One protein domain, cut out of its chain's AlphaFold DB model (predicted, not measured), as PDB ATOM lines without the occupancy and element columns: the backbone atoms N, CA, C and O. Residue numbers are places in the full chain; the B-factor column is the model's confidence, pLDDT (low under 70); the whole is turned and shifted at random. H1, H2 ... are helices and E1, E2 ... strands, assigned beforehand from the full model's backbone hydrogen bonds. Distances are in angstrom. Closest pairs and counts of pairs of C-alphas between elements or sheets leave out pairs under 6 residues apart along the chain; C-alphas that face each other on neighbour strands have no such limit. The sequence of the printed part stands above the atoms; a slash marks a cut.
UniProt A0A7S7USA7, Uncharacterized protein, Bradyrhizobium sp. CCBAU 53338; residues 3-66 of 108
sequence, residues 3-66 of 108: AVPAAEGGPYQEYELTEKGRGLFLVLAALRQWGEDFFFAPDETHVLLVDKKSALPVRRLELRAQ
ATOM      1  N   ALA A   3     -21.635  15.350 -58.067       76.12
ATOM      2  CA  ALA A   3     -22.007  14.275 -58.975       76.12
ATOM      3  C   ALA A   3     -20.791  13.953 -59.845       76.12
ATOM      4  O   ALA A   3     -20.267  14.850 -60.513       76.12
ATOM      5  N   VAL A   4     -20.345  12.701 -59.821       74.44
ATOM      6  CA  VAL A   4     -19.256  12.207 -60.663       74.44
ATOM      7  C   VAL A   4     -19.807  11.181 -61.659       74.44
ATOM      8  O   VAL A   4     -20.730  10.433 -61.312       74.44
ATOM      9  N   PRO A   5     -19.298  11.151 -62.907       70.56
ATOM     10  CA  PRO A   5     -19.694  10.132 -63.872       70.56
ATOM     11  C   PRO A   5     -19.472   8.734 -63.294       70.56
ATOM     12  O   PRO A   5     -18.452   8.504 -62.647       70.56
ATOM     13  N   ALA A   6     -20.396   7.806 -63.555       70.62
ATOM     14  CA  ALA A   6     -20.224   6.422 -63.132       70.62
ATOM     15  C   ALA A   6     -18.913   5.841 -63.675       70.62
ATOM     16  O   ALA A   6     -18.622   5.973 -64.870       70.62
ATOM     17  N   ALA A   7     -18.163   5.145 -62.818       67.75
ATOM     18  CA  ALA A   7     -16.874   4.554 -63.171       67.75
ATOM     19  C   ALA A   7     -16.983   3.551 -64.338       67.75
ATOM     20  O   ALA A   7     -16.039   3.395 -65.109       67.75
ATOM     21  N   GLU A   8     -18.153   2.927 -64.512       71.25
ATOM     22  CA  GLU A   8     -18.434   1.966 -65.589       71.25
ATOM     23  C   GLU A   8     -19.328   2.523 -66.717       71.25
ATOM     24  O   GLU A   8     -19.863   1.768 -67.526       71.25
ATOM     25  N   GLY A   9     -19.517   3.848 -66.801       65.75
ATOM     26  CA  GLY A   9     -20.251   4.480 -67.911       65.75
ATOM     27  C   GLY A   9     -21.750   4.150 -67.976       65.75
ATOM     28  O   GLY A   9     -22.391   4.367 -69.005       65.75
ATOM     29  N   GLY A  10     -22.316   3.622 -66.888       71.56
ATOM     30  CA  GLY A  10     -23.747   3.361 -66.762       71.56
ATOM     31  C   GLY A  10     -24.587   4.647 -66.709       71.56
ATOM     32  O   GLY A  10     -24.062   5.735 -66.479       71.56
ATOM     33  N   PRO A  11     -25.921   4.555 -66.870       77.44
ATOM     34  CA  PRO A  11     -26.819   5.716 -66.898       77.44
ATOM     35  C   PRO A  11     -27.041   6.375 -65.520       77.44
ATOM     36  O   PRO A  11     -27.947   7.194 -65.372       77.44
ATOM     37  N   TYR A  12     -26.267   6.002 -64.499       73.50
ATOM     38  CA  TYR A  12     -26.383   6.517 -63.139       73.50
ATOM     39  C   TYR A  12     -25.232   7.468 -62.806       73.50
ATOM     40  O   TYR A  12     -24.168   7.431 -63.413       73.50
ATOM     41  N   GLN A  13     -25.477   8.349 -61.842       76.88
ATOM     42  CA  GLN A  13     -24.470   9.253 -61.300       76.88
ATOM     43  C   GLN A  13     -23.938   8.667 -60.000       76.88
ATOM     44  O   GLN A  13     -24.709   8.158 -59.180       76.88
ATOM     45  N   GLU A  14     -22.634   8.764 -59.805       82.31
ATOM     46  CA  GLU A  14     -22.006   8.469 -58.527       82.31
ATOM     47  C   GLU A  14     -21.928   9.755 -57.697       82.31
ATOM     48  O   GLU A  14     -21.844  10.865 -58.227       82.31
ATOM     49  N   TYR A  15     -22.010   9.617 -56.376       84.69
ATOM     50  CA  TYR A  15     -21.968  10.751 -55.459       84.69
ATOM     51  C   TYR A  15     -20.742  10.659 -54.578       84.69
ATOM     52  O   TYR A  15     -20.633   9.767 -53.732       84.69
ATOM     53  N   GLU A  16     -19.868  11.648 -54.709       88.56
ATOM     54  CA  GLU A  16     -18.728  11.788 -53.820       88.56
ATOM     55  C   GLU A  16     -18.987  12.854 -52.757       88.56
ATOM     56  O   GLU A  16     -19.603  13.910 -52.974       88.56
ATOM     57  N   LEU A  17     -18.502  12.573 -51.547       90.50
ATOM     58  CA  LEU A  17     -18.485  13.577 -50.497       90.50
ATOM     59  C   LEU A  17     -17.502  14.682 -50.880       90.50
ATOM     60  O   LEU A  17     -16.343  14.424 -51.189       90.50
ATOM     61  N   THR A  18     -17.950  15.928 -50.760       94.38
ATOM     62  CA  THR A  18     -17.056  17.086 -50.801       94.38
ATOM     63  C   THR A  18     -16.181  17.104 -49.549       94.38
ATOM     64  O   THR A  18     -16.478  16.431 -48.557       94.38
ATOM     65  N   GLU A  19     -15.150  17.944 -49.526       93.19
ATOM     66  CA  GLU A  19     -14.386  18.205 -48.299       93.19
ATOM     67  C   GLU A  19     -15.294  18.666 -47.148       93.19
ATOM     68  O   GLU A  19     -15.248  18.105 -46.053       93.19
ATOM     69  N   LYS A  20     -16.221  19.594 -47.428       91.44
ATOM     70  CA  LYS A  20     -17.248  20.023 -46.465       91.44
ATOM     71  C   LYS A  20     -18.110  18.850 -45.980       91.44
ATOM     72  O   LYS A  20     -18.443  18.791 -44.801       91.44
ATOM     73  N   GLY A  21     -18.464  17.923 -46.872       93.50
ATOM     74  CA  GLY A  21     -19.224  16.721 -46.529       93.50
ATOM     75  C   GLY A  21     -18.444  15.782 -45.609       93.50
ATOM     76  O   GLY A  21     -18.981  15.331 -44.602       93.50
ATOM     77  N   ARG A  22     -17.158  15.549 -45.896       94.50
ATOM     78  CA  ARG A  22     -16.263  14.776 -45.017       94.50
ATOM     79  C   ARG A  22     -16.101  15.433 -43.642       94.50
ATOM     80  O   ARG A  22     -16.067  14.729 -42.636       94.50
ATOM     81  N   GLY A  23     -16.090  16.766 -43.581       94.81
ATOM     82  CA  GLY A  23     -16.035  17.533 -42.332       94.81
ATOM     83  C   GLY A  23     -17.206  17.290 -41.368       94.81
ATOM     84  O   GLY A  23     -17.075  17.548 -40.174       94.81
ATOM     85  N   LEU A  24     -18.333  16.741 -41.841       96.56
ATOM     86  CA  LEU A  24     -19.487  16.405 -40.994       96.56
ATOM     87  C   LEU A  24     -19.320  15.110 -40.194       96.56
ATOM     88  O   LEU A  24     -20.193  14.786 -39.388       96.56
ATOM     89  N   PHE A  25     -18.222  14.374 -40.374       95.81
ATOM     90  CA  PHE A  25     -18.003  13.095 -39.700       95.81
ATOM     91  C   PHE A  25     -18.227  13.161 -38.178       95.81
ATOM     92  O   PHE A  25     -18.974  12.349 -37.637       95.81
ATOM     93  N   LEU A  26     -17.657  14.161 -37.491       95.69
ATOM     94  CA  LEU A  26     -17.818  14.310 -36.036       95.69
ATOM     95  C   LEU A  26     -19.261  14.622 -35.621       95.69
ATOM     96  O   LEU A  26     -19.707  14.155 -34.577       95.69
ATOM     97  N   VAL A  27     -20.001  15.370 -36.443       96.56
ATOM     98  CA  VAL A  27     -21.420  15.669 -36.191       96.56
ATOM     99  C   VAL A  27     -22.243  14.384 -36.259       96.56
ATOM    100  O   VAL A  27     -23.045  14.116 -35.368       96.56
ATOM    101  N   LEU A  28     -22.006  13.558 -37.282       96.62
ATOM    102  CA  LEU A  28     -22.686  12.272 -37.444       96.62
ATOM    103  C   LEU A  28     -22.320  11.286 -36.328       96.62
ATOM    104  O   LEU A  28     -23.200  10.601 -35.813       96.62
ATOM    105  N   ALA A  29     -21.052  11.247 -35.911       96.50
ATOM    106  CA  ALA A  29     -20.611  10.425 -34.784       96.50
ATOM    107  C   ALA A  29     -21.288  10.845 -33.465       96.50
ATOM    108  O   ALA A  29     -21.771   9.989 -32.725       96.50
ATOM    109  N   ALA A  30     -21.383  12.151 -33.194       96.38
ATOM    110  CA  ALA A  30     -22.075  12.670 -32.014       96.38
ATOM    111  C   ALA A  30     -23.569  12.327 -32.023       96.38
ATOM    112  O   ALA A  30     -24.094  11.864 -31.009       96.38
ATOM    113  N   LEU A  31     -24.232  12.503 -33.171       96.31
ATOM    114  CA  LEU A  31     -25.644  12.161 -33.331       96.31
ATOM    115  C   LEU A  31     -25.888  10.661 -33.138       96.31
ATOM    116  O   LEU A  31     -26.862  10.279 -32.497       96.31
ATOM    117  N   ARG A  32     -24.993   9.813 -33.654       94.94
ATOM    118  CA  ARG A  32     -25.074   8.361 -33.485       94.94
ATOM    119  C   ARG A  32     -25.001   7.958 -32.015       94.94
ATOM    120  O   ARG A  32     -25.893   7.261 -31.555       94.94
ATOM    121  N   GLN A  33     -24.001   8.447 -31.284       94.88
ATOM    122  CA  GLN A  33     -23.874   8.144 -29.857       94.88
ATOM    123  C   GLN A  33     -25.022   8.743 -29.020       94.88
ATOM    124  O   GLN A  33     -25.404   8.184 -28.006       94.88
ATOM    125  N   TRP A  34     -25.596   9.883 -29.424       94.94
ATOM    126  CA  TRP A  34     -26.844  10.369 -28.821       94.94
ATOM    127  C   TRP A  34     -28.009   9.405 -29.093       94.94
ATOM    128  O   TRP A  34     -28.758   9.086 -28.183       94.94
ATOM    129  N   GLY A  35     -28.133   8.881 -30.313       93.56
ATOM    130  CA  GLY A  35     -29.116   7.845 -30.632       93.56
ATOM    131  C   GLY A  35     -28.984   6.607 -29.736       93.56
ATOM    132  O   GLY A  35     -29.984   6.121 -29.218       93.56
ATOM    133  N   GLU A  36     -27.749   6.152 -29.515       91.12
ATOM    134  CA  GLU A  36     -27.420   5.016 -28.638       91.12
ATOM    135  C   GLU A  36     -27.931   5.219 -27.196       91.12
ATOM    136  O   GLU A  36     -28.479   4.289 -26.613       91.12
ATOM    137  N   ASP A  37     -27.853   6.441 -26.659       89.94
ATOM    138  CA  ASP A  37     -28.295   6.747 -25.289       89.94
ATOM    139  C   ASP A  37     -29.828   6.840 -25.129       89.94
ATOM    140  O   ASP A  37     -30.340   6.664 -24.022       89.94
ATOM    141  N   PHE A  38     -30.569   7.175 -26.195       92.75
ATOM    142  CA  PHE A  38     -31.978   7.593 -26.080       92.75
ATOM    143  C   PHE A  38     -32.985   6.753 -26.877       92.75
ATOM    144  O   PHE A  38     -34.185   6.897 -26.638       92.75
ATOM    145  N   PHE A  39     -32.546   5.909 -27.816       92.94
ATOM    146  CA  PHE A  39     -33.449   5.201 -28.741       92.94
ATOM    147  C   PHE A  39     -33.425   3.679 -28.622       92.94
ATOM    148  O   PHE A  39     -34.112   3.020 -29.398       92.94
ATOM    149  N   PHE A  40     -32.684   3.127 -27.664       90.44
ATOM    150  CA  PHE A  40     -32.599   1.684 -27.454       90.44
ATOM    151  C   PHE A  40     -32.940   1.327 -26.014       90.44
ATOM    152  O   PHE A  40     -32.592   2.055 -25.078       90.44
ATOM    153  N   ALA A  41     -33.622   0.200 -25.831       88.88
ATOM    154  CA  ALA A  41     -33.797  -0.362 -24.498       88.88
ATOM    155  C   ALA A  41     -32.446  -0.875 -23.942       88.88
ATOM    156  O   ALA A  41     -31.546  -1.192 -24.723       88.88
ATOM    157  N   PRO A  42     -32.278  -0.989 -22.607       81.19
ATOM    158  CA  PRO A  42     -31.007  -1.386 -21.984       81.19
ATOM    159  C   PRO A  42     -30.399  -2.710 -22.477       81.19
ATOM    160  O   PRO A  42     -29.192  -2.912 -22.357       81.19
ATOM    161  N   ASP A  43     -31.216  -3.615 -23.009       84.88
ATOM    162  CA  ASP A  43     -30.854  -4.943 -23.513       84.88
ATOM    163  C   ASP A  43     -31.080  -5.105 -25.028       84.88
ATOM    164  O   ASP A  43     -30.907  -6.193 -25.583       84.88
ATOM    165  N   GLU A  44     -31.429  -4.024 -25.725       90.88
ATOM    166  CA  GLU A  44     -31.673  -4.057 -27.161       90.88
ATOM    167  C   GLU A  44     -30.360  -4.002 -27.949       90.88
ATOM    168  O   GLU A  44     -29.550  -3.075 -27.836       90.88
ATOM    169  N   THR A  45     -30.150  -5.012 -28.794       87.62
ATOM    170  CA  THR A  45     -28.977  -5.058 -29.670       87.62
ATOM    171  C   THR A  45     -29.078  -3.977 -30.736       87.62
ATOM    172  O   THR A  45     -30.035  -3.932 -31.504       87.62
ATOM    173  N   HIS A  46     -28.037  -3.156 -30.843       87.25
ATOM    174  CA  HIS A  46     -27.953  -2.105 -31.842       87.25
ATOM    175  C   HIS A  46     -26.554  -2.004 -32.440       87.25
ATOM    176  O   HIS A  46     -25.568  -2.550 -31.943       87.25
ATOM    177  N   VAL A  47     -26.477  -1.318 -33.573       89.12
ATOM    178  CA  VAL A  47     -25.224  -1.103 -34.288       89.12
ATOM    179  C   VAL A  47     -24.313  -0.158 -33.495       89.12
ATOM    180  O   VAL A  47     -24.737   0.929 -33.114       89.12
ATOM    181  N   LEU A  48     -23.031  -0.504 -33.351       90.38
ATOM    182  CA  LEU A  48     -22.036   0.307 -32.634       90.38
ATOM    183  C   LEU A  48     -21.104   1.058 -33.589       90.38
ATOM    184  O   LEU A  48     -20.712   0.533 -34.636       90.38
ATOM    185  N   LEU A  49     -20.709   2.277 -33.217       93.94
ATOM    186  CA  LEU A  49     -19.591   2.967 -33.860       93.94
ATOM    187  C   LEU A  49     -18.265   2.455 -33.277       93.94
ATOM    188  O   LEU A  49     -17.963   2.713 -32.115       93.94
ATOM    189  N   VAL A  50     -17.458   1.762 -34.084       95.94
ATOM    190  CA  VAL A  50     -16.193   1.140 -33.646       95.94
ATOM    191  C   VAL A  50     -14.965   1.730 -34.340       95.94
ATOM    192  O   VAL A  50     -15.031   2.172 -35.490       95.94
ATOM    193  N   ASP A  51     -13.823   1.715 -33.649       97.06
ATOM    194  CA  ASP A  51     -12.520   1.974 -34.263       97.06
ATOM    195  C   ASP A  51     -12.114   0.782 -35.139       97.06
ATOM    196  O   ASP A  51     -12.035  -0.352 -34.672       97.06
ATOM    197  N   LYS A  52     -11.794   1.045 -36.410       97.19
ATOM    198  CA  LYS A  52     -11.394   0.008 -37.370       97.19
ATOM    199  C   LYS A  52     -10.148  -0.768 -36.940       97.19
ATOM    200  O   LYS A  52     -10.014  -1.922 -37.331       97.19
ATOM    201  N   LYS A  53      -9.225  -0.157 -36.188       97.69
ATOM    202  CA  LYS A  53      -7.966  -0.810 -35.798       97.69
ATOM    203  C   LYS A  53      -8.156  -1.780 -34.633       97.69
ATOM    204  O   LYS A  53      -7.634  -2.888 -34.679       97.69
ATOM    205  N   SER A  54      -8.842  -1.342 -33.581       97.44
ATOM    206  CA  SER A  54      -9.040  -2.139 -32.363       97.44
ATOM    207  C   SER A  54     -10.328  -2.964 -32.361       97.44
ATOM    208  O   SER A  54     -10.460  -3.859 -31.533       97.44
ATOM    209  N   ALA A  55     -11.268  -2.659 -33.260       96.75
ATOM    210  CA  ALA A  55     -12.638  -3.172 -33.260       96.75
ATOM    211  C   ALA A  55     -13.417  -2.884 -31.960       96.75
ATOM    212  O   ALA A  55     -14.456  -3.490 -31.709       96.75
ATOM    213  N   LEU A  56     -12.938  -1.944 -31.140       97.12
ATOM    214  CA  LEU A  56     -13.607  -1.531 -29.910       97.12
ATOM    215  C   LEU A  56     -14.543  -0.342 -30.168       97.12
ATOM    216  O   LEU A  56     -14.267   0.466 -31.065       97.12
ATOM    217  N   PRO A  57     -15.620  -0.189 -29.373       95.38
ATOM    218  CA  PRO A  57     -16.483   0.983 -29.442       95.38
ATOM    219  C   PRO A  57     -15.695   2.284 -29.282       95.38
ATOM    220  O   PRO A  57     -14.813   2.410 -28.425       95.38
ATOM    221  N   VAL A  58     -16.023   3.272 -30.111       95.94
ATOM    222  CA  VAL A  58     -15.445   4.612 -30.009       95.94
ATOM    223  C   VAL A  58     -15.908   5.243 -28.699       95.94
ATOM    224  O   VAL A  58     -17.099   5.261 -28.394       95.94
ATOM    225  N   ARG A  59     -14.963   5.794 -27.928       96.12
ATOM    226  CA  ARG A  59     -15.268   6.489 -26.667       96.12
ATOM    227  C   ARG A  59     -16.283   7.618 -26.876       96.12
ATOM    228  O   ARG A  59     -16.318   8.239 -27.942       96.12
ATOM    229  N   ARG A  60     -17.073   7.913 -25.837       95.00
ATOM    230  CA  ARG A  60     -18.026   9.029 -25.860       95.00
ATOM    231  C   ARG A  60     -17.295  10.326 -26.204       95.00
ATOM    232  O   ARG A  60     -16.216  10.596 -25.676       95.00
ATOM    233  N   LEU A  61     -17.861  11.094 -27.129       96.62
ATOM    234  CA  LEU A  61     -17.322  12.400 -27.486       96.62
ATOM    235  C   LEU A  61     -17.458  13.366 -26.308       96.62
ATOM    236  O   LEU A  61     -18.520  13.480 -25.703       96.62
ATOM    237  N   GLU A  62     -16.381  14.092 -26.029       96.69
ATOM    238  CA  GLU A  62     -16.317  15.095 -24.970       96.69
ATOM    239  C   GLU A  62     -15.830  16.415 -25.559       96.69
ATOM    240  O   GLU A  62     -14.809  16.462 -26.252       96.69
ATOM    241  N   LEU A  63     -16.533  17.503 -25.245       96.75
ATOM    242  CA  LEU A  63     -16.016  18.839 -25.499       96.75
ATOM    243  C   LEU A  63     -15.024  19.187 -24.390       96.75
ATOM    244  O   LEU A  63     -15.345  19.072 -23.209       96.75
ATOM    245  N   ARG A  64     -13.813  19.605 -24.764       97.69
ATOM    246  CA  ARG A  64     -12.743  19.920 -23.814       97.69
ATOM    247  C   ARG A  64     -12.238  21.341 -24.003       97.69
ATOM    248  O   ARG A  64     -12.033  21.787 -25.133       97.69
ATOM    249  N   ALA A  65     -12.029  22.039 -22.892       97.88
ATOM    250  CA  ALA A  65     -11.315  23.307 -22.872       97.88
ATOM    251  C   ALA A  65      -9.826  23.105 -23.177       97.88
ATOM    252  O   ALA A  65      -9.297  21.996 -23.087       97.88
ATOM    253  N   GLN A  66      -9.129  24.199 -23.494       97.44
ATOM    254  CA  GLN A  66      -7.679  24.178 -23.728       97.44
ATOM    255  C   GLN A  66      -6.885  23.699 -22.503       97.44
ATOM    256  O   GLN A  66      -5.813  23.128 -22.653       97.44
TER     257      GLN A  66
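This is residues 3 to 66 of the 108 residues of an uncharacterized protein of Bradyrhizobium sp. CCBAU 53338 (UniProt A0A7S7USA7). With little regular structure, this is an open chain: a small strand hairpin, E1 and E2, at one end, the short helix H1 between, then the longer helix H2, past which the unnamed residues 39 to 66 fold back. The 64 printed residues run E1, E2, H1, H2, mixed in class, with 25 in named elements. The whole is extended, radius of gyration of the C-alphas 17.0 A, spanning 47 by 37 by 25 A.

E1, residues 3 to 5, and E2, residues 13 to 16, form an antiparallel hairpin at 125 degrees; N 4 and O 14 are 2.9 A apart, within hydrogen-bond range. H1, residues 19 to 22, is apart from E1 and meets H2, residues 25 to 38, only through their link. H2 is apart from both strands. Every O i to N i+4 pair in H2 is within hydrogen-bond range; H1 is too short for one.

E1 begins at C-alpha 3 (-22.007, 14.275, -58.975) and measures 6.8 A, E2 9.8 A, H1 5.1 A. H2 measures 20.3 A, ending at C-alpha 38 (-31.978, 7.593, -26.080).

The C-alphas of Pro 11 and Gln 66, the farthest apart, are 50.7 A apart. The printed part has no cut and no long link. Residues 7 and 9 are under pLDDT 70.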